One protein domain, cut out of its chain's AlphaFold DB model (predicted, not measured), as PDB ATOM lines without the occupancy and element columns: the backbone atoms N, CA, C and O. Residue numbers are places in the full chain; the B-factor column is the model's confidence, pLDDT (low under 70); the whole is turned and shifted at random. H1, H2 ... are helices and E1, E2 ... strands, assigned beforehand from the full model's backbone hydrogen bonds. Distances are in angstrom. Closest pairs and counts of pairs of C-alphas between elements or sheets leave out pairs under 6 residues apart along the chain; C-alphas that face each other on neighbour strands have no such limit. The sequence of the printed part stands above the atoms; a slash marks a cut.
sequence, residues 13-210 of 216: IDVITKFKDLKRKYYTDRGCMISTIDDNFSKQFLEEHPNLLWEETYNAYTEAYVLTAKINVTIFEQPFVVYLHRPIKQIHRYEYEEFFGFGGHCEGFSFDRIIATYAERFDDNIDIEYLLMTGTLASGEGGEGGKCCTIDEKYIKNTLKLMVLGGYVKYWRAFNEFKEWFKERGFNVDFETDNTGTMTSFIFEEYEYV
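This is residues 13 to 210 of the 216 residues of an uncharacterized protein of viral metagenome (UniProt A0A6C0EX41). A long antiparallel hairpin, E3 and E4, runs through a branched, strongly twisted sheet, and a bundle of three helices, H1, H5 and H6, packs beside it through H5. H3 packs on the sheet near the start of E3, H7 packs beside E1, and residues 139 to 145 stick out as a free loop. The printed part has 198 residues, with named elements in the order H1 E1 H2 E2 E3 E4 H3 E5 H4 H5 H6 H7 E6; neighbour strands are antiparallel and the class is mixed, helices and strands. It is compact, with a radius of gyration of the C-alphas of 18.0 A, and elongated, spanning 57 by 35 by 31 A.

E3, residues 64 to 75, bends by 57 degrees at residue 67 and forms a hairpin with E4, residues 78 to 87, with N 71 and O 82 3.0 A apart. E2, residues 55 to 59, and E6, residues 207 to 209, lie on one side of E3, E4 on the other side; N 57 and O 66 are 2.9 A apart, N 72 and O 208 2.8 A. E2, E3 and E4 are a meander, each strand the antiparallel neighbour of the one before. E5, residues 115 to 117, pairs with E4 (N 85 to O 115, 2.8 A) and with edge strand E1, residues 34 to 36 (N 35 to O 116, 2.9 A). H5, residues 153 to 165, stands at the sheet's level; its closest C-alphas to E3 are Asn 158 and Ile 75, 5.3 A apart. H5 and H6, residues 172 to 183, form a helical hairpin at a shallow tilt of 17 degrees, touching through residues 160 to 164 and 175 to 179 alone, closest at the C-alphas of Leu 160 and Phe 175, 6.6 A. Residues 174 to 178 of H6 alone touch H1, residues 13 to 26, closest at the C-alphas of Ala 174 and Leu 22, 6.1 A. H4, residues 128 to 134, only just touches H1, with 3 pairs of C-alphas within 8 A, the closest those of Glu 129 and Ile 16, 6.6 A. H3, residues 94 to 100, and H7, residues 196 to 203, are on the sheet at heights of 8.5 A and 6.5 A. H2, residues 39 to 48, is not on it but near H7. In the seven helices every O i to N i+4 pair is within hydrogen-bond range.

H1 begins at C-alpha 13 (-32.426, 25.688, -33.577) and is 19.8 A long; E3 is 31.3 A and E4 29.6 A. E6 ends at C-alpha 209 (-39.813, 1.340, -54.694).

The C-alphas of His 105 and Glu 144 are farthest apart, 61.3 A. The printed part has no cut; the links H3 to E5, H4 to H5 and H6 to H7 are long. Residues 134 to 149, 190 to 201 and 204 to 210 have pLDDT under 70.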
ATOM      1  N   ILE A  13     -32.326  25.928 -35.015       88.62
ATOM      2  CA  ILE A  13     -32.426  25.688 -33.577       88.62
ATOM      3  C   ILE A  13     -33.886  25.810 -33.129       88.62
ATOM      4  O   ILE A  13     -34.348  24.979 -32.346       88.62
ATOM      5  N   ASP A  14     -34.636  26.778 -33.662       91.88
ATOM      6  CA  ASP A  14     -36.063  26.927 -33.364       91.88
ATOM      7  C   ASP A  14     -36.869  25.727 -33.874       91.88
ATOM      8  O   ASP A  14     -37.714  25.197 -33.149       91.88
ATOM      9  N   VAL A  15     -36.572  25.257 -35.092       92.38
ATOM     10  CA  VAL A  15     -37.227  24.082 -35.688       92.38
ATOM     11  C   VAL A  15     -36.930  22.820 -34.879       92.38
ATOM     12  O   VAL A  15     -37.858  22.107 -34.510       92.38
ATOM     13  N   ILE A  16     -35.663  22.562 -34.546       92.25
ATOM     14  CA  ILE A  16     -35.236  21.412 -33.733       92.25
ATOM     15  C   ILE A  16     -35.891  21.462 -32.355       92.25
ATOM     16  O   ILE A  16     -36.393  20.452 -31.857       92.25
ATOM     17  N   THR A  17     -35.926  22.644 -31.739       94.19
ATOM     18  CA  THR A  17     -36.563  22.844 -30.435       94.19
ATOM     19  C   THR A  17     -38.051  22.529 -30.510       94.19
ATOM     20  O   THR A  17     -38.559  21.783 -29.668       94.19
ATOM     21  N   LYS A  18     -38.754  23.027 -31.538       95.38
ATOM     22  CA  LYS A  18     -40.177  22.735 -31.725       95.38
ATOM     23  C   LYS A  18     -40.426  21.258 -32.037       95.38
ATOM     24  O   LYS A  18     -41.335  20.673 -31.453       95.38
ATOM     25  N   PHE A  19     -39.599  20.635 -32.876       93.94
ATOM     26  CA  PHE A  19     -39.673  19.207 -33.194       93.94
ATOM     27  C   PHE A  19     -39.564  18.355 -31.921       93.94
ATOM     28  O   PHE A  19     -40.409  17.500 -31.654       93.94
ATOM     29  N   LYS A  20     -38.549  18.621 -31.088       92.75
ATOM     30  CA  LYS A  20     -38.335  17.917 -29.813       92.75
ATOM     31  C   LYS A  20     -39.481  18.139 -28.827       92.75
ATOM     32  O   LYS A  20     -39.875  17.197 -28.138       92.75
ATOM     33  N   ASP A  21     -40.025  19.354 -28.756       95.00
ATOM     34  CA  ASP A  21     -41.193  19.662 -27.925       95.00
ATOM     35  C   ASP A  21     -42.420  18.842 -28.346       95.00
ATOM     36  O   ASP A  21     -43.049  18.195 -27.506       95.00
ATOM     37  N   LEU A  22     -42.709  18.795 -29.649       93.69
ATOM     38  CA  LEU A  22     -43.816  18.015 -30.200       93.69
ATOM     39  C   LEU A  22     -43.629  16.515 -29.970       93.69
ATOM     40  O   LEU A  22     -44.561  15.864 -29.498       93.69
ATOM     41  N   LYS A  23     -42.423  15.980 -30.211       90.88
ATOM     42  CA  LYS A  23     -42.074  14.591 -29.872       90.88
ATOM     43  C   LYS A  23     -42.367  14.320 -28.399       90.88
ATOM     44  O   LYS A  23     -43.117  13.409 -28.080       90.88
ATOM     45  N   ARG A  24     -41.842  15.140 -27.484       91.75
ATOM     46  CA  ARG A  24     -42.064  14.976 -26.038       91.75
ATOM     47  C   ARG A  24     -43.549  15.011 -25.661       91.75
ATOM     48  O   ARG A  24     -43.960  14.285 -24.763       91.75
ATOM     49  N   LYS A  25     -44.333  15.874 -26.305       92.75
ATOM     50  CA  LYS A  25     -45.752  16.090 -25.998       92.75
ATOM     51  C   LYS A  25     -46.666  14.991 -26.546       92.75
ATOM     52  O   LYS A  25     -47.680  14.700 -25.918       92.75
ATOM     53  N   TYR A  26     -46.339  14.419 -27.707       89.06
ATOM     54  CA  TYR A  26     -47.253  13.554 -28.464       89.06
ATOM     55  C   TYR A  26     -46.741  12.135 -28.731       89.06
ATOM     56  O   TYR A  26     -47.518  11.303 -29.201       89.06
ATOM     57  N   TYR A  27     -45.465  11.842 -28.475       87.88
ATOM     58  CA  TYR A  27     -44.931  10.500 -28.682       87.88
ATOM     59  C   TYR A  27     -45.580   9.490 -27.728       87.88
ATOM     60  O   TYR A  27     -45.786   9.758 -26.545       87.88
ATOM     61  N   THR A  28     -45.866   8.304 -28.258       84.75
ATOM     62  CA  THR A  28     -46.337   7.144 -27.502       84.75
ATOM     63  C   THR A  28     -45.592   5.905 -27.977       84.75
ATOM     64  O   THR A  28     -45.244   5.785 -29.152       84.75
ATOM     65  N   ASP A  29     -45.333   4.973 -27.068       84.38
ATOM     66  CA  ASP A  29     -44.608   3.728 -27.332       84.38
ATOM     67  C   ASP A  29     -45.467   2.676 -28.054       84.38
ATOM     68  O   ASP A  29     -44.936   1.698 -28.580       84.38
ATOM     69  N   ARG A  30     -46.786   2.893 -28.139       82.00
ATOM     70  CA  ARG A  30     -47.752   1.952 -28.729       82.00
ATOM     71  C   ARG A  30     -48.259   2.382 -30.099       82.00
ATOM     72  O   ARG A  30     -48.429   3.571 -30.355       82.00
ATOM     73  N   GLY A  31     -48.535   1.391 -30.944       82.12
ATOM     74  CA  GLY A  31     -49.139   1.555 -32.267       82.12
ATOM     75  C   GLY A  31     -48.234   2.230 -33.295       82.12
ATOM     76  O   GLY A  31     -47.098   2.606 -33.003       82.12
ATOM     77  N   CYS A  32     -48.773   2.417 -34.490       83.94
ATOM     78  CA  CYS A  32     -48.220   3.263 -35.538       83.94
ATOM     79  C   CYS A  32     -49.299   4.211 -36.043       83.94
ATOM     80  O   CYS A  32     -50.488   4.077 -35.749       83.94
ATOM     81  N   MET A  33     -48.854   5.187 -36.811       85.38
ATOM     82  CA  MET A  33     -49.741   6.037 -37.569       85.38
ATOM     83  C   MET A  33     -50.025   5.373 -38.912       85.38
ATOM     84  O   MET A  33     -49.106   4.863 -39.555       85.38
ATOM     85  N   ILE A  34     -51.297   5.371 -39.305       86.88
ATOM     86  CA  ILE A  34     -51.751   4.798 -40.571       86.88
ATOM     87  C   ILE A  34     -52.446   5.865 -41.408       86.88
ATOM     88  O   ILE A  34     -53.044   6.801 -40.866       86.88
ATOM     89  N   SER A  35     -52.378   5.717 -42.724       86.31
ATOM     90  CA  SER A  35     -53.139   6.530 -43.663       86.31
ATOM     91  C   SER A  35     -53.792   5.648 -44.707       86.31
ATOM     92  O   SER A  35     -53.143   4.799 -45.317       86.31
ATOM     93  N   THR A  36     -55.079   5.873 -44.932       87.88
ATOM     94  CA  THR A  36     -55.774   5.319 -46.087       87.88
ATOM     95  C   THR A  36     -55.434   6.156 -47.308       87.88
ATOM     96  O   THR A  36     -55.716   7.355 -47.337       87.88
ATOM     97  N   ILE A  37     -54.840   5.511 -48.306       86.69
ATOM     98  CA  ILE A  37     -54.607   6.112 -49.615       86.69
ATOM     99  C   ILE A  37     -55.956   6.201 -50.337       86.69
ATOM    100  O   ILE A  37     -56.753   5.266 -50.261       86.69
ATOM    101  N   ASP A  38     -56.226   7.319 -51.017       83.94
ATOM    102  CA  ASP A  38     -57.434   7.460 -51.839       83.94
ATOM    103  C   ASP A  38     -57.547   6.292 -52.830       83.94
ATOM    104  O   ASP A  38     -56.551   5.890 -53.431       83.94
ATOM    105  N   ASP A  39     -58.742   5.725 -53.002       84.88
ATOM    106  CA  ASP A  39     -58.908   4.521 -53.822       84.88
ATOM    107  C   ASP A  39     -58.623   4.791 -55.312       84.88
ATOM    108  O   ASP A  39     -58.113   3.907 -56.000       84.88
ATOM    109  N   ASN A  40     -58.881   6.007 -55.823       85.38
ATOM    110  CA  ASN A  40     -58.555   6.335 -57.216       85.38
ATOM    111  C   ASN A  40     -57.043   6.427 -57.410       85.38
ATOM    112  O   ASN A  40     -56.517   5.862 -58.369       85.38
ATOM    113  N   PHE A  41     -56.348   7.092 -56.481       84.00
ATOM    114  CA  PHE A  41     -54.887   7.127 -56.489       84.00
ATOM    115  C   PHE A  41     -54.302   5.723 -56.311       84.00
ATOM    116  O   PHE A  41     -53.393   5.344 -57.037       84.00
ATOM    117  N   SER A  42     -54.847   4.919 -55.395       88.69
ATOM    118  CA  SER A  42     -54.383   3.550 -55.145       88.69
ATOM    119  C   SER A  42     -54.496   2.688 -56.394       88.69
ATOM    120  O   SER A  42     -53.569   1.955 -56.730       88.69
ATOM    121  N   LYS A  43     -55.608   2.809 -57.123       89.88
ATOM    122  CA  LYS A  43     -55.795   2.111 -58.390       89.88
ATOM    123  C   LYS A  43     -54.758   2.533 -59.433       89.88
ATOM    124  O   LYS A  43     -54.123   1.666 -60.025       89.88
ATOM    125  N   GLN A  44     -54.553   3.839 -59.622       87.50
ATOM    126  CA  GLN A  44     -53.531   4.359 -60.542       87.50
ATOM    127  C   GLN A  44     -52.130   3.878 -60.153       87.50
ATOM    128  O   GLN A  44     -51.411   3.342 -60.986       87.50
ATOM    129  N   PHE A  45     -51.786   3.966 -58.871       86.81
ATOM    130  CA  PHE A  45     -50.521   3.490 -58.324       86.81
ATOM    131  C   PHE A  45     -50.284   2.001 -58.625       86.81
ATOM    132  O   PHE A  45     -49.197   1.608 -59.034       86.81
ATOM    133  N   LEU A  46     -51.301   1.151 -58.463       90.19
ATOM    134  CA  LEU A  46     -51.187  -0.277 -58.774       90.19
ATOM    135  C   LEU A  46     -51.002  -0.547 -60.274       90.19
ATOM    136  O   LEU A  46     -50.288  -1.481 -60.637       90.19
ATOM    137  N   GLU A  47     -51.630   0.258 -61.132       90.12
ATOM    138  CA  GLU A  47     -51.482   0.180 -62.589       90.12
ATOM    139  C   GLU A  47     -50.101   0.680 -63.057       90.12
ATOM    140  O   GLU A  47     -49.506   0.086 -63.957       90.12
ATOM    141  N   GLU A  48     -49.571   1.735 -62.431       87.06
ATOM    142  CA  GLU A  48     -48.262   2.334 -62.733       87.06
ATOM    143  C   GLU A  48     -47.087   1.507 -62.193       87.06
ATOM    144  O   GLU A  48     -45.997   1.514 -62.774       87.06
ATOM    145  N   HIS A  49     -47.310   0.736 -61.124       85.69
ATOM    146  CA  HIS A  49     -46.290  -0.078 -60.461       85.69
ATOM    147  C   HIS A  49     -46.623  -1.581 -60.463       85.69
ATOM    148  O   HIS A  49     -46.654  -2.211 -59.400       85.69
ATOM    149  N   PRO A  50     -46.791  -2.218 -61.641       87.38
ATOM    150  CA  PRO A  50     -47.167  -3.633 -61.731       87.38
ATOM    151  C   PRO A  50     -46.080  -4.581 -61.203       87.38
ATOM    152  O   PRO A  50     -46.364  -5.739 -60.903       87.38
ATOM    153  N   ASN A  51     -44.840  -4.096 -61.092       86.62
ATOM    154  CA  ASN A  51     -43.689  -4.860 -60.610       86.62
ATOM    155  C   ASN A  51     -43.436  -4.685 -59.105       86.62
ATOM    156  O   ASN A  51     -42.495  -5.282 -58.586       86.62
ATOM    157  N   LEU A  52     -44.235  -3.872 -58.401       88.69
ATOM    158  CA  LEU A  52     -44.099  -3.736 -56.954       88.69
ATOM    159  C   LEU A  52     -44.346  -5.096 -56.290       88.69
ATOM    160  O   LEU A  52     -45.383  -5.726 -56.507       88.69
ATOM    161  N   LEU A  53     -43.392  -5.548 -55.476       91.19
ATOM    162  CA  LEU A  53     -43.487  -6.843 -54.817       91.19
ATOM    163  C   LEU A  53     -44.486  -6.784 -53.657       91.19
ATOM    164  O   LEU A  53     -44.264  -6.096 -52.662       91.19
ATOM    165  N   TRP A  54     -45.566  -7.552 -53.788       95.06
ATOM    166  CA  TRP A  54     -46.571  -7.752 -52.750       95.06
ATOM    167  C   TRP A  54     -46.418  -9.141 -52.135       95.06
ATOM    168  O   TRP A  54     -46.580 -10.151 -52.818       95.06
ATOM    169  N   GLU A  55     -46.147  -9.192 -50.835       96.50
ATOM    170  CA  GLU A  55     -45.977 -10.434 -50.084       96.50
ATOM    171  C   GLU A  55     -47.184 -10.694 -49.182       96.50
ATOM    172  O   GLU A  55     -47.648  -9.805 -48.462       96.50
ATOM    173  N   GLU A  56     -47.689 -11.927 -49.180       97.38
ATOM    174  CA  GLU A  56     -48.716 -12.339 -48.224       97.38
ATOM    175  C   GLU A  56     -48.095 -12.478 -46.830       97.38
ATOM    176  O   GLU A  56     -47.236 -13.324 -46.584       97.38
ATOM    177  N   THR A  57     -48.535 -11.631 -45.904       96.25
ATOM    178  CA  THR A  57     -47.986 -11.537 -44.548       96.25
ATOM    179  C   THR A  57     -49.115 -11.452 -43.532       96.25
ATOM    180  O   THR A  57     -50.149 -10.829 -43.778       96.25
ATOM    181  N   TYR A  58     -48.937 -12.095 -42.377       95.12
ATOM    182  CA  TYR A  58     -49.876 -11.951 -41.268       95.12
ATOM    183  C   TYR A  58     -49.685 -10.582 -40.612       95.12
ATOM    184  O   TYR A  58     -48.595 -10.275 -40.128       95.12
ATOM    185  N   ASN A  59     -50.742  -9.773 -40.575       92.75
ATOM    186  CA  ASN A  59     -50.747  -8.476 -39.915       92.75
ATOM    187  C   ASN A  59     -51.527  -8.580 -38.596       92.75
ATOM    188  O   ASN A  59     -52.716  -8.894 -38.573       92.75
ATOM    189  N   ALA A  60     -50.836  -8.321 -37.485       91.12
ATOM    190  CA  ALA A  60     -51.410  -8.425 -36.147       91.12
ATOM    191  C   ALA A  60     -52.484  -7.358 -35.866       91.12
ATOM    192  O   ALA A  60     -53.368  -7.609 -35.058       91.12
ATOM    193  N   TYR A  61     -52.444  -6.204 -36.542       88.75
ATOM    194  CA  TYR A  61     -53.450  -5.147 -36.390       88.75
ATOM    195  C   TYR A  61     -54.788  -5.507 -37.034       88.75
ATOM    196  O   TYR A  61     -55.821  -5.034 -36.580       88.75
ATOM    197  N   THR A  62     -54.776  -6.338 -38.078       91.50
ATOM    198  CA  THR A  62     -55.989  -6.798 -38.775       91.50
ATOM    199  C   THR A  62     -56.423  -8.201 -38.348       91.50
ATOM    200  O   THR A  62     -57.451  -8.702 -38.805       91.50
ATOM    201  N   GLU A  63     -55.590  -8.866 -37.542       92.88
ATOM    202  CA  GLU A  63     -55.632 -10.297 -37.243       92.88
ATOM    203  C   GLU A  63     -55.804 -11.196 -38.484       92.88
ATOM    204  O   GLU A  63     -56.434 -12.261 -38.425       92.88
ATOM    205  N   ALA A  64     -55.246 -10.785 -39.623       94.56
ATOM    206  CA  ALA A  64     -55.448 -11.444 -40.906       94.56
ATOM    207  C   ALA A  64     -54.191 -11.435 -41.781       94.56
ATOM    208  O   ALA A  64     -53.288 -10.617 -41.621       94.56
ATOM    209  N   TYR A  65     -54.163 -12.346 -42.754       96.38
ATOM    210  CA  TYR A  65     -53.202 -12.279 -43.850       96.38
ATOM    211  C   TYR A  65     -53.618 -11.188 -44.839       96.38
ATOM    212  O   TYR A  65     -54.776 -11.134 -45.268       96.38
ATOM    213  N   VAL A  66     -52.666 -10.325 -45.176       96.81
ATOM    214  CA  VAL A  66     -52.807  -9.185 -46.089       96.81
ATOM    215  C   VAL A  66     -51.629  -9.170 -47.061       96.81
ATOM    216  O   VAL A  66     -50.596  -9.788 -46.797       96.81
ATOM    217  N   LEU A  67     -51.768  -8.474 -48.187       97.19
ATOM    218  CA  LEU A  67     -50.617  -8.198 -49.044       97.19
ATOM    219  C   LEU A  67     -49.857  -7.018 -48.457       97.19
ATOM    220  O   LEU A  67     -50.466  -5.988 -48.175       97.19
ATOM    221  N   THR A  68     -48.545  -7.152 -48.320       96.62
ATOM    222  CA  THR A  68     -47.664  -6.087 -47.850       96.62
ATOM    223  C   THR A  68     -46.591  -5.801 -48.890       96.62
ATOM    224  O   THR A  68     -45.965  -6.724 -49.403       96.62
ATOM    225  N   ALA A  69     -46.369  -4.525 -49.180       94.62
ATOM    226  CA  ALA A  69     -45.257  -4.037 -49.986       94.62
ATOM    227  C   ALA A  69     -44.477  -2.971 -49.210       94.62
ATOM    228  O   ALA A  69     -44.968  -2.415 -48.224       94.62
ATOM    229  N   LYS A  70     -43.256  -2.681 -49.660       93.31
ATOM    230  CA  LYS A  70     -42.393  -1.643 -49.085       93.31
ATOM    231  C   LYS A  70     -42.026  -0.625 -50.152       93.31
ATOM    232  O   LYS A  70     -41.658  -0.995 -51.265       93.31
ATOM    233  N   ILE A  71     -42.065   0.645 -49.776       90.62
ATOM    234  CA  ILE A  71     -41.500   1.742 -50.559       90.62
ATOM    235  C   ILE A  71     -40.553   2.556 -49.677       90.62
ATOM    236  O   ILE A  71     -40.683   2.550 -48.452       90.62
ATOM    237  N   ASN A  72     -39.631   3.274 -50.301       89.50
ATOM    238  CA  ASN A  72     -38.761   4.233 -49.644       89.50
ATOM    239  C   ASN A  72     -39.203   5.645 -50.007       89.50
ATOM    240  O   ASN A  72     -39.307   5.993 -51.180       89.50
ATOM    241  N   VAL A  73     -39.435   6.473 -48.998       87.62
ATOM    242  CA  VAL A  73     -39.635   7.911 -49.172       87.62
ATOM    243  C   VAL A  73     -38.355   8.610 -48.755       87.62
ATOM    244  O   VAL A  73     -37.859   8.392 -47.647       87.62
ATOM    245  N   THR A  74     -37.820   9.456 -49.625       86.44
ATOM    246  CA  THR A  74     -36.578  10.174 -49.340       86.44
ATOM    247  C   THR A  74     -36.876  11.425 -48.521       86.44
ATOM    248  O   THR A  74     -37.654  12.284 -48.927       86.44
ATOM    249  N   ILE A  75     -36.241  11.547 -47.356       86.50
ATOM    250  CA  ILE A  75     -36.325  12.714 -46.478       86.50
ATOM    251  C   ILE A  75     -34.903  13.142 -46.151       86.50
ATOM    252  O   ILE A  75     -34.137  12.355 -45.604       86.50
ATOM    253  N   PHE A  76     -34.546  14.388 -46.478       85.62
ATOM    254  CA  PHE A  76     -33.174  14.884 -46.300       85.62
ATOM    255  C   PHE A  76     -32.124  13.921 -46.892       85.62
ATOM    256  O   PHE A  76     -31.120  13.621 -46.253       85.62
ATOM    257  N   GLU A  77     -32.401  13.402 -48.098       81.25
ATOM    258  CA  GLU A  77     -31.555  12.443 -48.839       81.25
ATOM    259  C   GLU A  77     -31.376  11.073 -48.155       81.25
ATOM    260  O   GLU A  77     -30.619  10.232 -48.635       81.25
ATOM    261  N   GLN A  78     -32.108  10.808 -47.070       84.06
ATOM    262  CA  GLN A  78     -32.146   9.507 -46.414       84.06
ATOM    263  C   GLN A  78     -33.442   8.761 -46.752       84.06
ATOM    264  O   GLN A  78     -34.518   9.365 -46.717       84.06
ATOM    265  N   PRO A  79     -33.374   7.457 -47.067       87.88
ATOM    266  CA  PRO A  79     -34.559   6.661 -47.341       87.88
ATOM    267  C   PRO A  79     -35.269   6.272 -46.039       87.88
ATOM    268  O   PRO A  79     -34.653   5.750 -45.111       87.88
ATOM    269  N   PHE A  80     -36.584   6.467 -45.995       88.44
ATOM    270  CA  PHE A  80     -37.456   6.001 -44.919       88.44
ATOM    271  C   PHE A  80     -38.456   4.988 -45.464       88.44
ATOM    272  O   PHE A  80     -39.176   5.269 -46.422       88.44
ATOM    273  N   VAL A  81     -38.512   3.814 -44.838       90.25
ATOM    274  CA  VAL A  81     -39.406   2.732 -45.265       90.25
ATOM    275  C   VAL A  81     -40.847   3.057 -44.878       90.25
ATOM    276  O   VAL A  81     -41.145   3.311 -43.711       90.25
ATOM    277  N   VAL A  82     -41.748   2.966 -45.850       91.19
ATOM    278  CA  VAL A  82     -43.198   2.971 -45.649       91.19
ATOM    279  C   VAL A  82     -43.744   1.622 -46.090       91.19
ATOM    280  O   VAL A  82     -43.436   1.128 -47.178       91.19
ATOM    281  N   TYR A  83     -44.558   1.023 -45.231       92.50
ATOM    282  CA  TYR A  83     -45.228  -0.236 -45.521       92.50
ATOM    283  C   TYR A  83     -46.604   0.056 -46.108       92.50
ATOM    284  O   TYR A  83     -47.343   0.902 -45.608       92.50
ATOM    285  N   LEU A  84     -46.946  -0.647 -47.180       94.06
ATOM    286  CA  LEU A  84     -48.245  -0.574 -47.832       94.06
ATOM    287  C   LEU A  84     -48.965  -1.891 -47.601       94.06
ATOM    288  O   LEU A  84     -48.393  -2.943 -47.869       94.06
ATOM    289  N   HIS A  85     -50.212  -1.846 -47.146       95.62
ATOM    290  CA  HIS A  85     -51.029  -3.030 -46.906       95.62
ATOM    291  C   HIS A  85     -52.286  -3.017 -47.762       95.62
ATOM    292  O   HIS A  85     -52.959  -1.991 -47.864       95.62
ATOM    293  N   ARG A  86     -52.637  -4.176 -48.322       95.56
ATOM    294  CA  ARG A  86     -53.852  -4.380 -49.115       95.56
ATOM    295  C   ARG A  86     -54.634  -5.606 -48.655       95.56
ATOM    296  O   ARG A  86     -54.031  -6.611 -48.259       95.56
ATOM    297  N   PRO A  87     -55.966  -5.572 -48.756       95.88
ATOM    298  CA  PRO A  87     -56.793  -6.725 -48.447       95.88
ATOM    299  C   PRO A  87     -56.630  -7.833 -49.502       95.88
ATOM    300  O   PRO A  87     -56.624  -7.569 -50.701       95.88
ATOM    301  N   ILE A  88     -56.563  -9.094 -49.061       95.38
ATOM    302  CA  ILE A  88     -56.546 -10.276 -49.955       95.38
ATOM    303  C   ILE A  88     -57.958 -10.806 -50.216       95.38
ATOM    304  O   ILE A  88     -58.220 -11.443 -51.234       95.38
ATOM    305  N   LYS A  89     -58.872 -10.599 -49.266       94.44
ATOM    306  CA  LYS A  89     -60.258 -11.076 -49.311       94.44
ATOM    307  C   LYS A  89     -61.110 -10.315 -48.305       94.44
ATOM    308  O   LYS A  89     -60.584  -9.668 -47.405       94.44
ATOM    309  N   GLN A  90     -62.424 -10.430 -48.421       94.38
ATOM    310  CA  GLN A  90     -63.343  -9.877 -47.431       94.38
ATOM    311  C   GLN A  90     -63.281 -10.697 -46.133       94.38
ATOM    312  O   GLN A  90     -63.341 -11.928 -46.165       94.38
ATOM    313  N   ILE A  91     -63.130 -10.018 -44.992       91.75
ATOM    314  CA  ILE A  91     -63.056 -10.633 -43.662       91.75
ATOM    315  C   ILE A  91     -63.930  -9.816 -42.715       91.75
ATOM    316  O   ILE A  91     -63.616  -8.674 -42.407       91.75
ATOM    317  N   HIS A  92     -65.007 -10.421 -42.223       90.94
ATOM    318  CA  HIS A  92     -65.955  -9.778 -41.310       90.94
ATOM    319  C   HIS A  92     -65.443  -9.809 -39.865       90.94
ATOM    320  O   HIS A  92     -65.952 -10.556 -39.025       90.94
ATOM    321  N   ARG A  93     -64.377  -9.052 -39.601       90.19
ATOM    322  CA  ARG A  93     -63.806  -8.833 -38.267       90.19
ATOM    323  C   ARG A  93     -63.681  -7.345 -38.014       90.19
ATOM    324  O   ARG A  93     -63.357  -6.595 -38.931       90.19
ATOM    325  N   TYR A  94     -63.905  -6.950 -36.768       91.31
ATOM    326  CA  TYR A  94     -63.893  -5.546 -36.383       91.31
ATOM    327  C   TYR A  94     -62.526  -4.905 -36.643       91.31
ATOM    328  O   TYR A  94     -62.457  -3.872 -37.293       91.31
ATOM    329  N   GLU A  95     -61.446  -5.574 -36.245       93.00
ATOM    330  CA  GLU A  95     -60.063  -5.117 -36.403       93.00
ATOM    331  C   GLU A  95     -59.691  -4.933 -37.883       93.00
ATOM    332  O   GLU A  95     -59.010  -3.984 -38.266       93.00
ATOM    333  N   TYR A  96     -60.183  -5.832 -38.740       93.12
ATOM    334  CA  TYR A  96     -59.976  -5.767 -40.183       93.12
ATOM    335  C   TYR A  96     -60.724  -4.589 -40.814       93.12
ATOM    336  O   TYR A  96     -60.155  -3.842 -41.611       93.12
ATOM    337  N   GLU A  97     -61.998  -4.425 -40.456       93.19
ATOM    338  CA  GLU A  97     -62.840  -3.325 -40.924       93.19
ATOM    339  C   GLU A  97     -62.286  -1.973 -40.457       93.19
ATOM    340  O   GLU A  97     -62.165  -1.056 -41.266       93.19
ATOM    341  N   GLU A  98     -61.863  -1.874 -39.196       91.75
ATOM    342  CA  GLU A  98     -61.263  -0.670 -38.622       91.75
ATOM    343  C   GLU A  98     -59.945  -0.305 -39.318       91.75
ATOM    344  O   GLU A  98     -59.779   0.833 -39.757       91.75
ATOM    345  N   PHE A  99     -59.031  -1.265 -39.490       91.62
ATOM    346  CA  PHE A  99     -57.721  -1.008 -40.094       91.62
ATOM    347  C   PHE A  99     -57.813  -0.556 -41.556       91.62
ATOM    348  O   PHE A  99     -57.111   0.367 -41.968       91.62
ATOM    349  N   PHE A 100     -58.672  -1.197 -42.355       92.50
ATOM    350  CA  PHE A 100     -58.853  -0.834 -43.763       92.50
ATOM    351  C   PHE A 100     -59.851   0.315 -43.977       92.50
ATOM    352  O   PHE A 100     -59.982   0.818 -45.101       92.50
ATOM    353  N   GLY A 101     -60.536   0.756 -42.918       89.94
ATOM    354  CA  GLY A 101     -61.566   1.789 -42.980       89.94
ATOM    355  C   GLY A 101     -62.786   1.351 -43.788       89.94
ATOM    356  O   GLY A 101     -63.337   2.145 -44.554       89.94
ATOM    357  N   PHE A 102     -63.177   0.081 -43.677       90.19
ATOM    358  CA  PHE A 102     -64.405  -0.425 -44.279       90.19
ATOM    359  C   PHE A 102     -65.599  -0.178 -43.355       90.19
ATOM    360  O   PHE A 102     -65.486  -0.218 -42.132       90.19
ATOM    361  N   GLY A 103     -66.766   0.078 -43.953       83.88
ATOM    362  CA  GLY A 103     -68.028   0.105 -43.215       83.88
ATOM    363  C   GLY A 103     -68.372  -1.263 -42.624       83.88
ATOM    364  O   GLY A 103     -67.766  -2.275 -42.986       83.88
ATOM    365  N   GLY A 104     -69.386  -1.287 -41.755       87.12
ATOM    366  CA  GLY A 104     -69.848  -2.506 -41.094       87.12
ATOM    367  C   GLY A 104     -70.093  -3.650 -42.079       87.12
ATOM    368  O   GLY A 104     -70.657  -3.447 -43.155       87.12
ATOM    369  N   HIS A 105     -69.655  -4.855 -41.718       84.75
ATOM    370  CA  HIS A 105     -69.711  -6.036 -42.587       84.75
ATOM    371  C   HIS A 105     -68.940  -5.870 -43.908       84.75
ATOM    372  O   HIS A 105     -69.232  -6.552 -44.895       84.75
ATOM    373  N   CYS A 106     -67.913  -5.019 -43.918       86.12
ATOM    374  CA  CYS A 106     -67.081  -4.711 -45.076       86.12
ATOM    375  C   CYS A 106     -67.859  -4.108 -46.265       86.12
ATOM    376  O   CYS A 106     -67.540  -4.400 -47.416       86.12
ATOM    377  N   GLU A 107     -68.872  -3.268 -46.020       86.88
ATOM    378  CA  GLU A 107     -69.687  -2.640 -47.082       86.88
ATOM    379  C   GLU A 107     -68.844  -1.853 -48.110       86.88
ATOM    380  O   GLU A 107     -69.168  -1.823 -49.293       86.88
ATOM    381  N   GLY A 108     -67.723  -1.270 -47.672       86.94
ATOM    382  CA  GLY A 108     -66.786  -0.513 -48.512       86.94
ATOM    383  C   GLY A 108     -65.586  -1.311 -49.030       86.94
ATOM    384  O   GLY A 108     -64.557  -0.708 -49.327       86.94
ATOM    385  N   PHE A 109     -65.662  -2.644 -49.060       92.69
ATOM    386  CA  PHE A 109     -64.532  -3.491 -49.447       92.69
ATOM    387  C   PHE A 109     -64.009  -3.177 -50.858       92.69
ATOM    388  O   PHE A 109     -64.773  -3.123 -51.821       92.69
ATOM    389  N   SER A 110     -62.686  -3.062 -50.990       92.75
ATOM    390  CA  SER A 110     -62.000  -2.869 -52.269       92.75
ATOM    391  C   SER A 110     -60.652  -3.584 -52.269       92.75
ATOM    392  O   SER A 110     -59.882  -3.435 -51.325       92.75
ATOM    393  N   PHE A 111     -60.333  -4.315 -53.341       93.31
ATOM    394  CA  PHE A 111     -58.995  -4.896 -53.550       93.31
ATOM    395  C   PHE A 111     -57.923  -3.844 -53.862       93.31
ATOM    396  O   PHE A 111     -56.723  -4.120 -53.748       93.31
ATOM    397  N   ASP A 112     -58.354  -2.644 -54.240       91.88
ATOM    398  CA  ASP A 112     -57.475  -1.522 -54.547       91.88
ATOM    399  C   ASP A 112     -57.165  -0.695 -53.295       91.88
ATOM    400  O   ASP A 112     -56.284   0.153 -53.337       91.88
ATOM    401  N   ARG A 113     -57.832  -0.961 -52.161       92.75
ATOM    402  CA  ARG A 113     -57.591  -0.259 -50.896       92.75
ATOM    403  C   ARG A 113     -56.144  -0.451 -50.443       92.75
ATOM    404  O   ARG A 113     -55.749  -1.575 -50.130       92.75
ATOM    405  N   ILE A 114     -55.393   0.645 -50.323       93.38
ATOM    406  CA  ILE A 114     -54.048   0.652 -49.737       93.38
ATOM    407  C   ILE A 114     -54.064   1.407 -48.405       93.38
ATOM    408  O   ILE A 114     -54.549   2.536 -48.309       93.38
ATOM    409  N   ILE A 115     -53.493   0.785 -47.376       92.81
ATOM    410  CA  ILE A 115     -53.182   1.420 -46.094       92.81
ATOM    411  C   ILE A 115     -51.672   1.586 -45.994       92.81
ATOM    412  O   ILE A 115     -50.940   0.598 -46.000       92.81
ATOM    413  N   ALA A 116     -51.208   2.825 -45.887       91.19
ATOM    414  CA  ALA A 116     -49.830   3.125 -45.539       91.19
ATOM    415  C   ALA A 116     -49.666   3.054 -44.017       91.19
ATOM    416  O   ALA A 116     -50.424   3.693 -43.286       91.19
ATOM    417  N   THR A 117     -48.678   2.306 -43.536       90.38
ATOM    418  CA  THR A 117     -48.264   2.286 -42.129       90.38
ATOM    419  C   THR A 117     -46.872   2.899 -42.005       90.38
ATOM    420  O   THR A 117     -45.950   2.607 -42.775       90.38
ATOM    421  N   TYR A 118     -46.733   3.805 -41.041       89.44
ATOM    422  CA  TYR A 118     -45.485   4.511 -40.753       89.44
ATOM    423  C   TYR A 118     -44.758   3.870 -39.569       89.44
ATOM    424  O   TYR A 118     -45.315   3.017 -38.874       89.44
ATOM    425  N   ALA A 119     -43.512   4.274 -39.322       87.94
ATOM    426  CA  ALA A 119     -42.675   3.632 -38.316       87.94
ATOM    427  C   ALA A 119     -43.336   3.605 -36.919       87.94
ATOM    428  O   ALA A 119     -43.728   4.631 -36.360       87.94
ATOM    429  N   GLU A 120     -43.435   2.410 -36.327       85.88
ATOM    430  CA  GLU A 120     -43.929   2.222 -34.953       85.88
ATOM    431  C   GLU A 120     -42.993   2.830 -33.907       85.88
ATOM    432  O   GLU A 120     -43.410   3.225 -32.815       85.88
ATOM    433  N   ARG A 121     -41.701   2.861 -34.220       85.00
ATOM    434  CA  ARG A 121     -40.650   3.414 -33.378       85.00
ATOM    435  C   ARG A 121     -39.714   4.208 -34.260       85.00
ATOM    436  O   ARG A 121     -39.461   3.817 -35.395       85.00
ATOM    437  N   PHE A 122     -39.210   5.302 -33.715       82.69
ATOM    438  CA  PHE A 122     -38.125   6.007 -34.363       82.69
ATOM    439  C   PHE A 122     -36.827   5.213 -34.221       82.69
ATOM    440  O   PHE A 122     -36.641   4.497 -33.236       82.69
ATOM    441  N   ASP A 123     -35.956   5.326 -35.216       81.06
ATOM    442  CA  ASP A 123     -34.632   4.717 -35.183       81.06
ATOM    443  C   ASP A 123     -33.703   5.579 -34.321       81.06
ATOM    444  O   ASP A 123     -33.379   6.713 -34.680       81.06
ATOM    445  N   ASP A 124     -33.288   5.043 -33.170       78.38
ATOM    446  CA  ASP A 124     -32.373   5.706 -32.233       78.38
ATOM    447  C   ASP A 124     -30.988   5.989 -32.847       78.38
ATOM    448  O   ASP A 124     -30.237   6.804 -32.311       78.38
ATOM    449  N   ASN A 125     -30.640   5.340 -33.965       80.69
ATOM    450  CA  ASN A 125     -29.375   5.560 -34.665       80.69
ATOM    451  C   ASN A 125     -29.418   6.766 -35.614       80.69
ATOM    452  O   ASN A 125     -28.367   7.207 -36.084       80.69
ATOM    453  N   ILE A 126     -30.605   7.302 -35.913       82.12
ATOM    454  CA  ILE A 126     -30.748   8.483 -36.763       82.12
ATOM    455  C   ILE A 126     -30.507   9.740 -35.922       82.12
ATOM    456  O   ILE A 126     -31.283  10.076 -35.025       82.12
ATOM    457  N   ASP A 127     -29.458  10.491 -36.263       84.19
ATOM    458  CA  ASP A 127     -29.208  11.808 -35.679       84.19
ATOM    459  C   ASP A 127     -30.154  12.853 -36.296       84.19
ATOM    460  O   ASP A 127     -29.896  13.451 -37.342       84.19
ATOM    461  N   ILE A 128     -31.292  13.060 -35.630       84.69
ATOM    462  CA  ILE A 128     -32.323  14.032 -36.028       84.69
ATOM    463  C   ILE A 128     -31.771  15.453 -36.038       84.69
ATOM    464  O   ILE A 128     -32.169  16.261 -36.874       84.69
ATOM    465  N   GLU A 129     -30.916  15.789 -35.072       85.69
ATOM    466  CA  GLU A 129     -30.375  17.139 -34.976       85.69
ATOM    467  C   GLU A 129     -29.480  17.397 -36.175       85.69
ATOM    468  O   GLU A 129     -29.633  18.426 -36.826       85.69
ATOM    469  N   TYR A 130     -28.629  16.432 -36.521       84.25
ATOM    470  CA  TYR A 130     -27.853  16.473 -37.748       84.25
ATOM    471  C   TYR A 130     -28.759  16.602 -38.979       84.25
ATOM    472  O   TYR A 130     -28.607  17.566 -39.721       84.25
ATOM    473  N   LEU A 131     -29.767  15.736 -39.151       85.06
ATOM    474  CA  LEU A 131     -30.692  15.802 -40.293       85.06
ATOM    475  C   LEU A 131     -31.373  17.170 -40.448       85.06
ATOM    476  O   LEU A 131     -31.444  17.708 -41.552       85.06
ATOM    477  N   LEU A 132     -31.853  17.749 -39.345       87.56
ATOM    478  CA  LEU A 132     -32.504  19.059 -39.344       87.56
ATOM    479  C   LEU A 132     -31.503  20.218 -39.489       87.56
ATOM    480  O   LEU A 132     -31.882  21.295 -39.938       87.56
ATOM    481  N   MET A 133     -30.229  20.040 -39.137       82.38
ATOM    482  CA  MET A 133     -29.195  21.065 -39.331       82.38
ATOM    483  C   MET A 133     -28.573  21.035 -40.732       82.38
ATOM    484  O   MET A 133     -28.217  22.091 -41.259       82.38
ATOM    485  N   THR A 134     -28.407  19.850 -41.324       69.19
ATOM    486  CA  THR A 134     -27.585  19.625 -42.525       69.19
ATOM    487  C   THR A 134     -28.364  19.095 -43.725       69.19
ATOM    488  O   THR A 134     -27.747  18.707 -44.713       69.19
ATOM    489  N   GLY A 135     -29.696  19.040 -43.655       58.28
ATOM    490  CA  GLY A 135     -30.582  18.305 -44.567       58.28
ATOM    491  C   GLY A 135     -30.568  18.652 -46.068       58.28
ATOM    492  O   GLY A 135     -31.428  18.170 -46.801       58.28
ATOM    493  N   THR A 136     -29.618  19.443 -46.571       51.97
ATOM    494  CA  THR A 136     -29.326  19.537 -48.013       51.97
ATOM    495  C   THR A 136     -27.819  19.442 -48.265       51.97
ATOM    496  O   THR A 136     -27.173  20.440 -48.596       51.97
ATOM    497  N   LEU A 137     -27.237  18.255 -48.099       44.94
ATOM    498  CA  LEU A 137     -25.839  17.990 -48.445       44.94
ATOM    499  C   LEU A 137     -25.692  17.019 -49.630       44.94
ATOM    500  O   LEU A 137     -24.810  16.173 -49.610       44.94
ATOM    501  N   ALA A 138     -26.433  17.212 -50.726       42.81
ATOM    502  CA  ALA A 138     -25.989  16.719 -52.033       42.81
ATOM    503  C   ALA A 138     -26.454  17.593 -53.210       42.81
ATOM    504  O   ALA A 138     -26.978  17.111 -54.211       42.81
ATOM    505  N   SER A 139     -26.177  18.897 -53.157       38.59
ATOM    506  CA  SER A 139     -26.043  19.692 -54.387       38.59
ATOM    507  C   SER A 139     -24.649  20.303 -54.481       38.59
ATOM    508  O   SER A 139     -24.467  21.492 -54.286       38.59
ATOM    509  N   GLY A 140     -23.680  19.443 -54.813       40.00
ATOM    510  CA  GLY A 140     -22.468  19.821 -55.538       40.00
ATOM    511  C   GLY A 140     -21.404  20.623 -54.780       40.00
ATOM    512  O   GLY A 140     -21.651  21.685 -54.233       40.00
ATOM    513  N   GLU A 141     -20.173  20.131 -54.914       39.25
ATOM    514  CA  GLU A 141     -18.896  20.774 -54.582       39.25
ATOM    515  C   GLU A 141     -18.479  20.737 -53.107       39.25
ATOM    516  O   GLU A 141     -19.004  21.414 -52.227       39.25
ATOM    517  N   GLY A 142     -17.459  19.906 -52.868       44.94
ATOM    518  CA  GLY A 142     -16.793  19.763 -51.588       44.94
ATOM    519  C   GLY A 142     -16.299  21.099 -51.041       44.94
ATOM    520  O   GLY A 142     -15.599  21.856 -51.709       44.94
ATOM    521  N   GLY A 143     -16.631  21.341 -49.782       35.97
ATOM    522  CA  GLY A 143     -16.084  22.412 -48.974       35.97
ATOM    523  C   GLY A 143     -16.300  22.063 -47.513       35.97
ATOM    524  O   GLY A 143     -17.422  21.788 -47.095       35.97
ATOM    525  N   GLU A 144     -15.211  22.022 -46.751       41.62
ATOM    526  CA  GLU A 144     -15.229  21.895 -45.297       41.62
ATOM    527  C   GLU A 144     -16.150  22.967 -44.685       41.62
ATOM    528  O   GLU A 144     -16.006  24.156 -44.965       41.62
ATOM    529  N   GLY A 145     -17.100  22.532 -43.850       42.72
ATOM    530  CA  GLY A 145     -18.099  23.388 -43.204       42.72
ATOM    531  C   GLY A 145     -19.447  23.351 -43.920       42.72
ATOM    532  O   GLY A 145     -19.766  24.250 -44.696       42.72
ATOM    533  N   GLY A 146     -20.246  22.311 -43.646       44.56
ATOM    534  CA  GLY A 146     -21.586  22.151 -44.212       44.56
ATOM    535  C   GLY A 146     -22.424  23.409 -43.993       44.56
ATOM    536  O   GLY A 146     -22.707  23.787 -42.856       44.56
ATOM    537  N   LYS A 147     -22.781  24.092 -45.085       48.94
ATOM    538  CA  LYS A 147     -23.682  25.244 -45.042       48.94
ATOM    539  C   LYS A 147     -25.005  24.785 -44.436       48.94
ATOM    540  O   LYS A 147     -25.658  23.908 -44.993       48.94
ATOM    541  N   CYS A 148     -25.411  25.405 -43.329       52.66
ATOM    542  CA  CYS A 148     -26.799  25.361 -42.888       52.66
ATOM    543  C   CYS A 148     -27.673  25.804 -44.068       52.66
ATOM    544  O   CYS A 148     -27.351  26.801 -44.722       52.66
ATOM    545  N   CYS A 149     -28.726  25.045 -44.369       56.47
ATOM    546  CA  CYS A 149     -29.608  25.279 -45.513       56.47
ATOM    547  C   CYS A 149     -30.258  26.678 -45.431       56.47
ATOM    548  O   CYS A 149     -30.025  27.448 -44.493       56.47
ATOM    549  N   THR A 150     -31.175  27.008 -46.334       73.00
ATOM    550  CA  THR A 150     -32.204  28.028 -46.044       73.00
ATOM    551  C   THR A 150     -33.472  27.304 -45.586       73.00
ATOM    552  O   THR A 150     -33.770  26.242 -46.123       73.00
ATOM    553  N   ILE A 151     -34.203  27.835 -44.593       84.31
ATOM    554  CA  ILE A 151     -35.511  27.278 -44.218       84.31
ATOM    555  C   ILE A 151     -36.476  27.666 -45.333       84.31
ATOM    556  O   ILE A 151     -37.011  28.772 -45.353       84.31
ATOM    557  N   ASP A 152     -36.619  26.775 -46.303       84.25
ATOM    558  CA  ASP A 152     -37.497  26.914 -47.452       84.25
ATOM    559  C   ASP A 152     -38.645  25.897 -47.386       84.25
ATOM    560  O   ASP A 152     -38.773  25.110 -46.442       84.25
ATOM    561  N   GLU A 153     -39.515  25.918 -48.394       83.50
ATOM    562  CA  GLU A 153     -40.644  24.994 -48.475       83.50
ATOM    563  C   GLU A 153     -40.185  23.529 -48.445       83.50
ATOM    564  O   GLU A 153     -40.759  22.726 -47.711       83.50
ATOM    565  N   LYS A 154     -39.110  23.180 -49.166       84.81
ATOM    566  CA  LYS A 154     -38.587  21.807 -49.230       84.81
ATOM    567  C   LYS A 154     -38.100  21.330 -47.862       84.81
ATOM    568  O   LYS A 154     -38.419  20.214 -47.447       84.81
ATOM    569  N   TYR A 155     -37.373  22.175 -47.137       88.00
ATOM    570  CA  TYR A 155     -36.926  21.892 -45.778       88.00
ATOM    571  C   TYR A 155     -38.115  21.654 -44.833       88.00
ATOM    572  O   TYR A 155     -38.114  20.698 -44.052       88.00
ATOM    573  N   ILE A 156     -39.154  22.490 -44.922       89.06
ATOM    574  CA  ILE A 156     -40.367  22.353 -44.105       89.06
ATOM    575  C   ILE A 156     -41.092  21.046 -44.436       89.06
ATOM    576  O   ILE A 156     -41.442  20.301 -43.517       89.06
ATOM    577  N   LYS A 157     -41.257  20.721 -45.728       87.44
ATOM    578  CA  LYS A 157     -41.846  19.449 -46.173       87.44
ATOM    579  C   LYS A 157     -41.099  18.259 -45.579       87.44
ATOM    580  O   LYS A 157     -41.721  17.404 -44.954       87.44
ATOM    581  N   ASN A 158     -39.773  18.232 -45.706       89.12
ATOM    582  CA  ASN A 158     -38.946  17.153 -45.166       89.12
ATOM    583  C   ASN A 158     -39.011  17.071 -43.640       89.12
ATOM    584  O   ASN A 158     -39.112  15.978 -43.095       89.12
ATOM    585  N   THR A 159     -39.043  18.205 -42.943       91.38
ATOM    586  CA  THR A 159     -39.205  18.241 -41.481       91.38
ATOM    587  C   THR A 159     -40.537  17.617 -41.049       91.38
ATOM    588  O   THR A 159     -40.585  16.812 -40.116       91.38
ATOM    589  N   LEU A 160     -41.628  17.963 -41.738       90.19
ATOM    590  CA  LEU A 160     -42.960  17.424 -41.466       90.19
ATOM    591  C   LEU A 160     -43.051  15.928 -41.806       90.19
ATOM    592  O   LEU A 160     -43.559  15.153 -40.993       90.19
ATOM    593  N   LYS A 161     -42.509  15.512 -42.960       89.31
ATOM    594  CA  LYS A 161     -42.398  14.098 -43.354       89.31
ATOM    595  C   LYS A 161     -41.581  13.307 -42.333       89.31
ATOM    596  O   LYS A 161     -42.039  12.254 -41.906       89.31
ATOM    597  N   LEU A 162     -40.440  13.831 -41.875       91.00
ATOM    598  CA  LEU A 162     -39.586  13.188 -40.867       91.00
ATOM    599  C   LEU A 162     -40.360  12.904 -39.589       91.00
ATOM    600  O   LEU A 162     -40.253  11.818 -39.027       91.00
ATOM    601  N   MET A 163     -41.165  13.866 -39.138       89.69
ATOM    602  CA  MET A 163     -41.930  13.722 -37.907       89.69
ATOM    603  C   MET A 163     -42.916  12.543 -37.970       89.69
ATOM    604  O   MET A 163     -43.066  11.828 -36.979       89.69
ATOM    605  N   VAL A 164     -43.551  12.328 -39.128       88.31
ATOM    606  CA  VAL A 164     -44.535  11.257 -39.354       88.31
ATOM    607  C   VAL A 164     -43.857   9.939 -39.734       88.31
ATOM    608  O   VAL A 164     -44.006   8.947 -39.024       88.31
ATOM    609  N   LEU A 165     -43.080   9.922 -40.820       89.00
ATOM    610  CA  LEU A 165     -42.464   8.703 -41.363       89.00
ATOM    611  C   LEU A 165     -41.380   8.145 -40.449       89.00
ATOM    612  O   LEU A 165     -41.241   6.931 -40.334       89.00
ATOM    613  N   GLY A 166     -40.657   9.021 -39.750       87.12
ATOM    614  CA  GLY A 166     -39.655   8.633 -38.764       87.12
ATOM    615  C   GLY A 166     -40.241   8.138 -37.440       87.12
ATOM    616  O   GLY A 166     -39.472   7.834 -36.539       87.12
ATOM    617  N   GLY A 167     -41.569   8.081 -37.270       85.88
ATOM    618  CA  GLY A 167     -42.199   7.534 -36.060       85.88
ATOM    619  C   GLY A 167     -42.049   8.406 -34.806       85.88
ATOM    620  O   GLY A 167     -42.214   7.924 -33.683       85.88
ATOM    621  N   TYR A 168     -41.730   9.695 -34.969       84.75
ATOM    622  CA  TYR A 168     -41.550  10.636 -33.856       84.75
ATOM    623  C   TYR A 168     -42.870  11.130 -33.267       84.75
ATOM    624  O   TYR A 168     -42.908  11.557 -32.110       84.75
ATOM    625  N   VAL A 169     -43.953  11.044 -34.039       83.19
ATOM    626  CA  VAL A 169     -45.326  11.280 -33.590       83.19
ATOM    627  C   VAL A 169     -46.248  10.236 -34.207       83.19
ATOM    628  O   VAL A 169     -45.965   9.705 -35.275       83.19
ATOM    629  N   LYS A 170     -47.368   9.951 -33.535       80.69
ATOM    630  CA  LYS A 170     -48.338   8.934 -33.984       80.69
ATOM    631  C   LYS A 170     -49.749   9.473 -34.206       80.69
ATOM    632  O   LYS A 170     -50.701   8.717 -34.357       80.69
ATOM    633  N   TYR A 171     -49.884  10.796 -34.205       77.38
ATOM    634  CA  TYR A 171     -51.159  11.482 -34.345       77.38
ATOM    635  C   TYR A 171     -50.999  12.710 -35.235       77.38
ATOM    636  O   TYR A 171     -50.078  13.509 -35.047       77.38
ATOM    637  N   TRP A 172     -51.977  12.933 -36.115       82.31
ATOM    638  CA  TRP A 172     -52.037  14.109 -36.991       82.31
ATOM    639  C   TRP A 172     -52.045  15.440 -36.235       82.31
ATOM    640  O   TRP A 172     -51.637  16.464 -36.770       82.31
ATOM    641  N   ARG A 173     -52.449  15.442 -34.960       85.44
ATOM    642  CA  ARG A 173     -52.446  16.651 -34.132       85.44
ATOM    643  C   ARG A 173     -51.057  17.286 -34.016       85.44
ATOM    644  O   ARG A 173     -50.964  18.507 -34.059       85.44
ATOM    645  N   ALA A 174     -49.998  16.485 -33.887       87.19
ATOM    646  CA  ALA A 174     -48.639  17.013 -33.811       87.19
ATOM    647  C   ALA A 174     -48.181  17.590 -35.159       87.19
ATOM    648  O   ALA A 174     -47.590  18.666 -35.190       87.19
ATOM    649  N   PHE A 175     -48.525  16.914 -36.263       87.88
ATOM    650  CA  PHE A 175     -48.323  17.410 -37.627       87.88
ATOM    651  C   PHE A 175     -48.988  18.771 -37.836       87.88
ATOM    652  O   PHE A 175     -48.317  19.729 -38.211       87.88
ATOM    653  N   ASN A 176     -50.278  18.876 -37.516       87.81
ATOM    654  CA  ASN A 176     -51.037  20.111 -37.684       87.81
ATOM    655  C   ASN A 176     -50.495  21.230 -36.785       87.81
ATOM    656  O   ASN A 176     -50.338  22.353 -37.245       87.81
ATOM    657  N   GLU A 177     -50.132  20.927 -35.533       91.44
ATOM    658  CA  GLU A 177     -49.513  21.917 -34.641       91.44
ATOM    659  C   GLU A 177     -48.174  22.430 -35.196       91.44
ATOM    660  O   GLU A 177     -47.867  23.613 -35.062       91.44
ATOM    661  N   PHE A 178     -47.376  21.573 -35.839       92.38
ATOM    662  CA  PHE A 178     -46.119  22.009 -36.445       92.38
ATOM    663  C   PHE A 178     -46.336  22.827 -37.721       92.38
ATOM    664  O   PHE A 178     -45.679  23.848 -37.916       92.38
ATOM    665  N   LYS A 179     -47.281  22.405 -38.566       90.19
ATOM    666  CA  LYS A 179     -47.692  23.129 -39.775       90.19
ATOM    667  C   LYS A 179     -48.131  24.555 -39.431       90.19
ATOM    668  O   LYS A 179     -47.604  25.506 -40.002       90.19
ATOM    669  N   GLU A 180     -49.018  24.711 -38.449       90.75
ATOM    670  CA  GLU A 180     -49.476  26.030 -37.992       90.75
ATOM    671  C   GLU A 180     -48.339  26.859 -37.378       90.75
ATOM    672  O   GLU A 180     -48.213  28.045 -37.669       90.75
ATOM    673  N   TRP A 181     -47.426  26.238 -36.625       93.81
ATOM    674  CA  TRP A 181     -46.255  26.930 -36.071       93.81
ATOM    675  C   TRP A 181     -45.341  27.548 -37.144       93.81
ATOM    676  O   TRP A 181     -44.781  28.628 -36.923       93.81
ATOM    677  N   PHE A 182     -45.187  26.891 -38.301       91.62
ATOM    678  CA  PHE A 182     -44.471  27.461 -39.447       91.62
ATOM    679  C   PHE A 182     -45.271  28.597 -40.106       91.62
ATOM    680  O   PHE A 182     -44.690  29.634 -40.432       91.62
ATOM    681  N   LYS A 183     -46.596  28.464 -40.246       90.12
ATOM    682  CA  LYS A 183     -47.453  29.542 -40.775       90.12
ATOM    683  C   LYS A 183     -47.378  30.814 -39.933       90.12
ATOM    684  O   LYS A 183     -47.199  31.901 -40.473       90.12
ATOM    685  N   GLU A 184     -47.413  30.680 -38.608       90.56
ATOM    686  CA  GLU A 184     -47.244  31.791 -37.657       90.56
ATOM    687  C   GLU A 184     -45.901  32.528 -37.816       90.56
ATOM    688  O   GLU A 184     -45.763  33.679 -37.407       90.56
ATOM    689  N   ARG A 185     -44.902  31.875 -38.424       89.62
ATOM    690  CA  ARG A 185     -43.566  32.422 -38.715       89.62
ATOM    691  C   ARG A 185     -43.423  32.981 -40.129       89.62
ATOM    692  O   ARG A 185     -42.325  33.368 -40.518       89.62
ATOM    693  N   GLY A 186     -44.522  33.060 -40.876       85.88
ATOM    694  CA  GLY A 186     -44.558  33.644 -42.214       85.88
ATOM    695  C   GLY A 186     -44.170  32.681 -43.333       85.88
ATOM    696  O   GLY A 186     -43.967  33.125 -44.461       85.88
ATOM    697  N   PHE A 187     -44.074  31.377 -43.056       86.81
ATOM    698  CA  PHE A 187     -43.881  30.381 -44.105       86.81
ATOM    699  C   PHE A 187     -45.217  30.036 -44.765       86.81
ATOM    700  O   PHE A 187     -46.210  29.776 -44.084       86.81
ATOM    701  N   ASN A 188     -45.234  29.995 -46.098       78.25
ATOM    702  CA  ASN A 188     -46.393  29.519 -46.842       78.25
ATOM    703  C   ASN A 188     -46.420  27.985 -46.814       78.25
ATOM    704  O   ASN A 188     -45.779  27.330 -47.630       78.25
ATOM    705  N   VAL A 189     -47.120  27.422 -45.830       71.69
ATOM    706  CA  VAL A 189     -47.255  25.971 -45.636       71.69
ATOM    707  C   VAL A 189     -48.694  25.556 -45.931       71.69
ATOM    708  O   VAL A 189     -49.392  25.039 -45.063       71.69
ATOM    709  N   ASP A 190     -49.168  25.820 -47.145       64.56
ATOM    710  CA  ASP A 190     -50.485  25.383 -47.622       64.56
ATOM    711  C   ASP A 190     -50.343  24.171 -48.542       64.56
ATOM    712  O   ASP A 190     -50.590  24.214 -49.742       64.56
ATOM    713  N   PHE A 191     -49.939  23.050 -47.952       66.12
ATOM    714  CA  PHE A 191     -50.227  21.745 -48.544       66.12
ATOM    715  C   PHE A 191     -51.695  21.441 -48.238       66.12
ATOM    716  O   PHE A 191     -52.104  21.585 -47.078       66.12
ATOM    717  N   GLU A 192     -52.493  21.070 -49.241       52.34
ATOM    718  CA  GLU A 192     -53.852  20.567 -49.016       52.34
ATOM    719  C   GLU A 192     -53.745  19.367 -48.061       52.34
ATOM    720  O   GLU A 192     -53.022  18.413 -48.329       52.34
ATOM    721  N   THR A 193     -54.355  19.454 -46.877       51.94
ATOM    722  CA  THR A 193     -54.292  18.394 -45.846       51.94
ATOM    723  C   THR A 193     -55.669  18.102 -45.257       51.94
ATOM    724  O   THR A 193     -55.775  17.541 -44.168       51.94
ATOM    725  N   ASP A 194     -56.731  18.539 -45.934       43.94
ATOM    726  CA  ASP A 194     -58.086  18.593 -45.374       43.94
ATOM    727  C   ASP A 194     -58.757  17.211 -45.288       43.94
ATOM    728  O   ASP A 194     -59.848  17.073 -44.736       43.94
ATOM    729  N   ASN A 195     -58.091  16.158 -45.773       49.81
ATOM    730  CA  ASN A 195     -58.493  14.767 -45.594       49.81
ATOM    731  C   ASN A 195     -57.278  13.814 -45.638       49.81
ATOM    732  O   ASN A 195     -56.192  14.162 -46.099       49.81
ATOM    733  N   THR A 196     -57.460  12.578 -45.170       52.03
ATOM    734  CA  THR A 196     -56.455  11.494 -45.225       52.03
ATOM    735  C   THR A 196     -55.902  11.238 -46.637       52.03
ATOM    736  O   THR A 196     -54.741  10.854 -46.782       52.03
ATOM    737  N   GLY A 197     -56.688  11.516 -47.683       50.44
ATOM    738  CA  GLY A 197     -56.272  11.380 -49.083       50.44
ATOM    739  C   GLY A 197     -55.188  12.382 -49.504       50.44
ATOM    740  O   GLY A 197     -54.148  11.982 -50.015       50.44
ATOM    741  N   THR A 198     -55.379  13.673 -49.223       57.19
ATOM    742  CA  THR A 198     -54.432  14.750 -49.594       57.19
ATOM    743  C   THR A 198     -53.091  14.641 -48.861       57.19
ATOM    744  O   THR A 198     -52.027  14.869 -49.438       57.19
ATOM    745  N   MET A 199     -53.116  14.167 -47.615       63.19
ATOM    746  CA  MET A 199     -51.910  13.899 -46.831       63.19
ATOM    747  C   MET A 199     -51.088  12.718 -47.363       63.19
ATOM    748  O   MET A 199     -49.860  12.698 -47.260       63.19
ATOM    749  N   THR A 200     -51.763  11.734 -47.954       63.34
ATOM    750  CA  THR A 200     -51.084  10.629 -48.622       63.34
ATOM    751  C   THR A 200     -50.352  11.141 -49.858       63.34
ATOM    752  O   THR A 200     -49.164  10.878 -49.997       63.34
ATOM    753  N   SER A 201     -50.986  11.972 -50.688       63.72
ATOM    754  CA  SER A 201     -50.302  12.603 -51.823       63.72
ATOM    755  C   SER A 201     -49.073  13.403 -51.380       63.72
ATOM    756  O   SER A 201     -48.015  13.260 -51.981       63.72
ATOM    757  N   PHE A 202     -49.166  14.150 -50.273       71.31
ATOM    758  CA  PHE A 202     -48.039  14.892 -49.692       71.31
ATOM    759  C   PHE A 202     -46.850  13.992 -49.307       71.31
ATOM    760  O   PHE A 202     -45.692  14.311 -49.591       71.31
ATOM    761  N   ILE A 203     -47.114  12.858 -48.655       72.56
ATOM    762  CA  ILE A 203     -46.067  11.914 -48.236       72.56
ATOM    763  C   ILE A 203     -45.410  11.246 -49.451       72.56
ATOM    764  O   ILE A 203     -44.195  11.055 -49.453       72.56
ATOM    765  N   PHE A 204     -46.191  10.969 -50.494       67.12
ATOM    766  CA  PHE A 204     -45.782  10.219 -51.680       67.12
ATOM    767  C   PHE A 204     -45.370  11.122 -52.866       67.12
ATOM    768  O   PHE A 204     -45.296  10.646 -53.992       67.12
ATOM    769  N   GLU A 205     -45.061  12.409 -52.659       66.62
ATOM    770  CA  GLU A 205     -44.563  13.276 -53.753       66.62
ATOM    771  C   GLU A 205     -43.199  12.814 -54.321       66.62
ATOM    772  O   GLU A 205     -42.913  13.051 -55.490       66.62
ATOM    773  N   GLU A 206     -42.354  12.158 -53.515       60.09
ATOM    774  CA  GLU A 206     -40.994  11.725 -53.888       60.09
ATOM    775  C   GLU A 206     -40.681  10.353 -53.247       60.09
ATOM    776  O   GLU A 206     -40.089  10.286 -52.166       60.09
ATOM    777  N   TYR A 207     -41.118   9.251 -53.871       64.88
ATOM    778  CA  TYR A 207     -40.826   7.885 -53.405       64.88
ATOM    779  C   TYR A 207     -40.134   7.032 -54.474       64.88
ATOM    780  O   TYR A 207     -40.344   7.198 -55.673       64.88
ATOM    781  N   GLU A 208     -39.337   6.076 -54.005       65.88
ATOM    782  CA  GLU A 208     -38.706   5.020 -54.791       65.88
ATOM    783  C   GLU A 208     -39.181   3.660 -54.260       65.88
ATOM    784  O   GLU A 208     -39.340   3.472 -53.054       65.88
ATOM    785  N   TYR A 209     -39.436   2.686 -55.134       62.09
ATOM    786  CA  TYR A 209     -39.813   1.340 -54.694       62.09
ATOM    787  C   TYR A 209     -38.579   0.461 -54.490       62.09
ATOM    788  O   TYR A 209     -37.554   0.627 -55.149       62.09
ATOM    789  N   VAL A 210     -38.683  -0.501 -53.573       59.78
ATOM    790  CA  VAL A 210     -37.624  -1.489 -53.359       59.78
ATOM    791  C   VAL A 210     -37.788  -2.594 -54.398       59.78
ATOM    792  O   VAL A 210     -38.726  -3.385 -54.319       59.78
TER     793      VAL A 210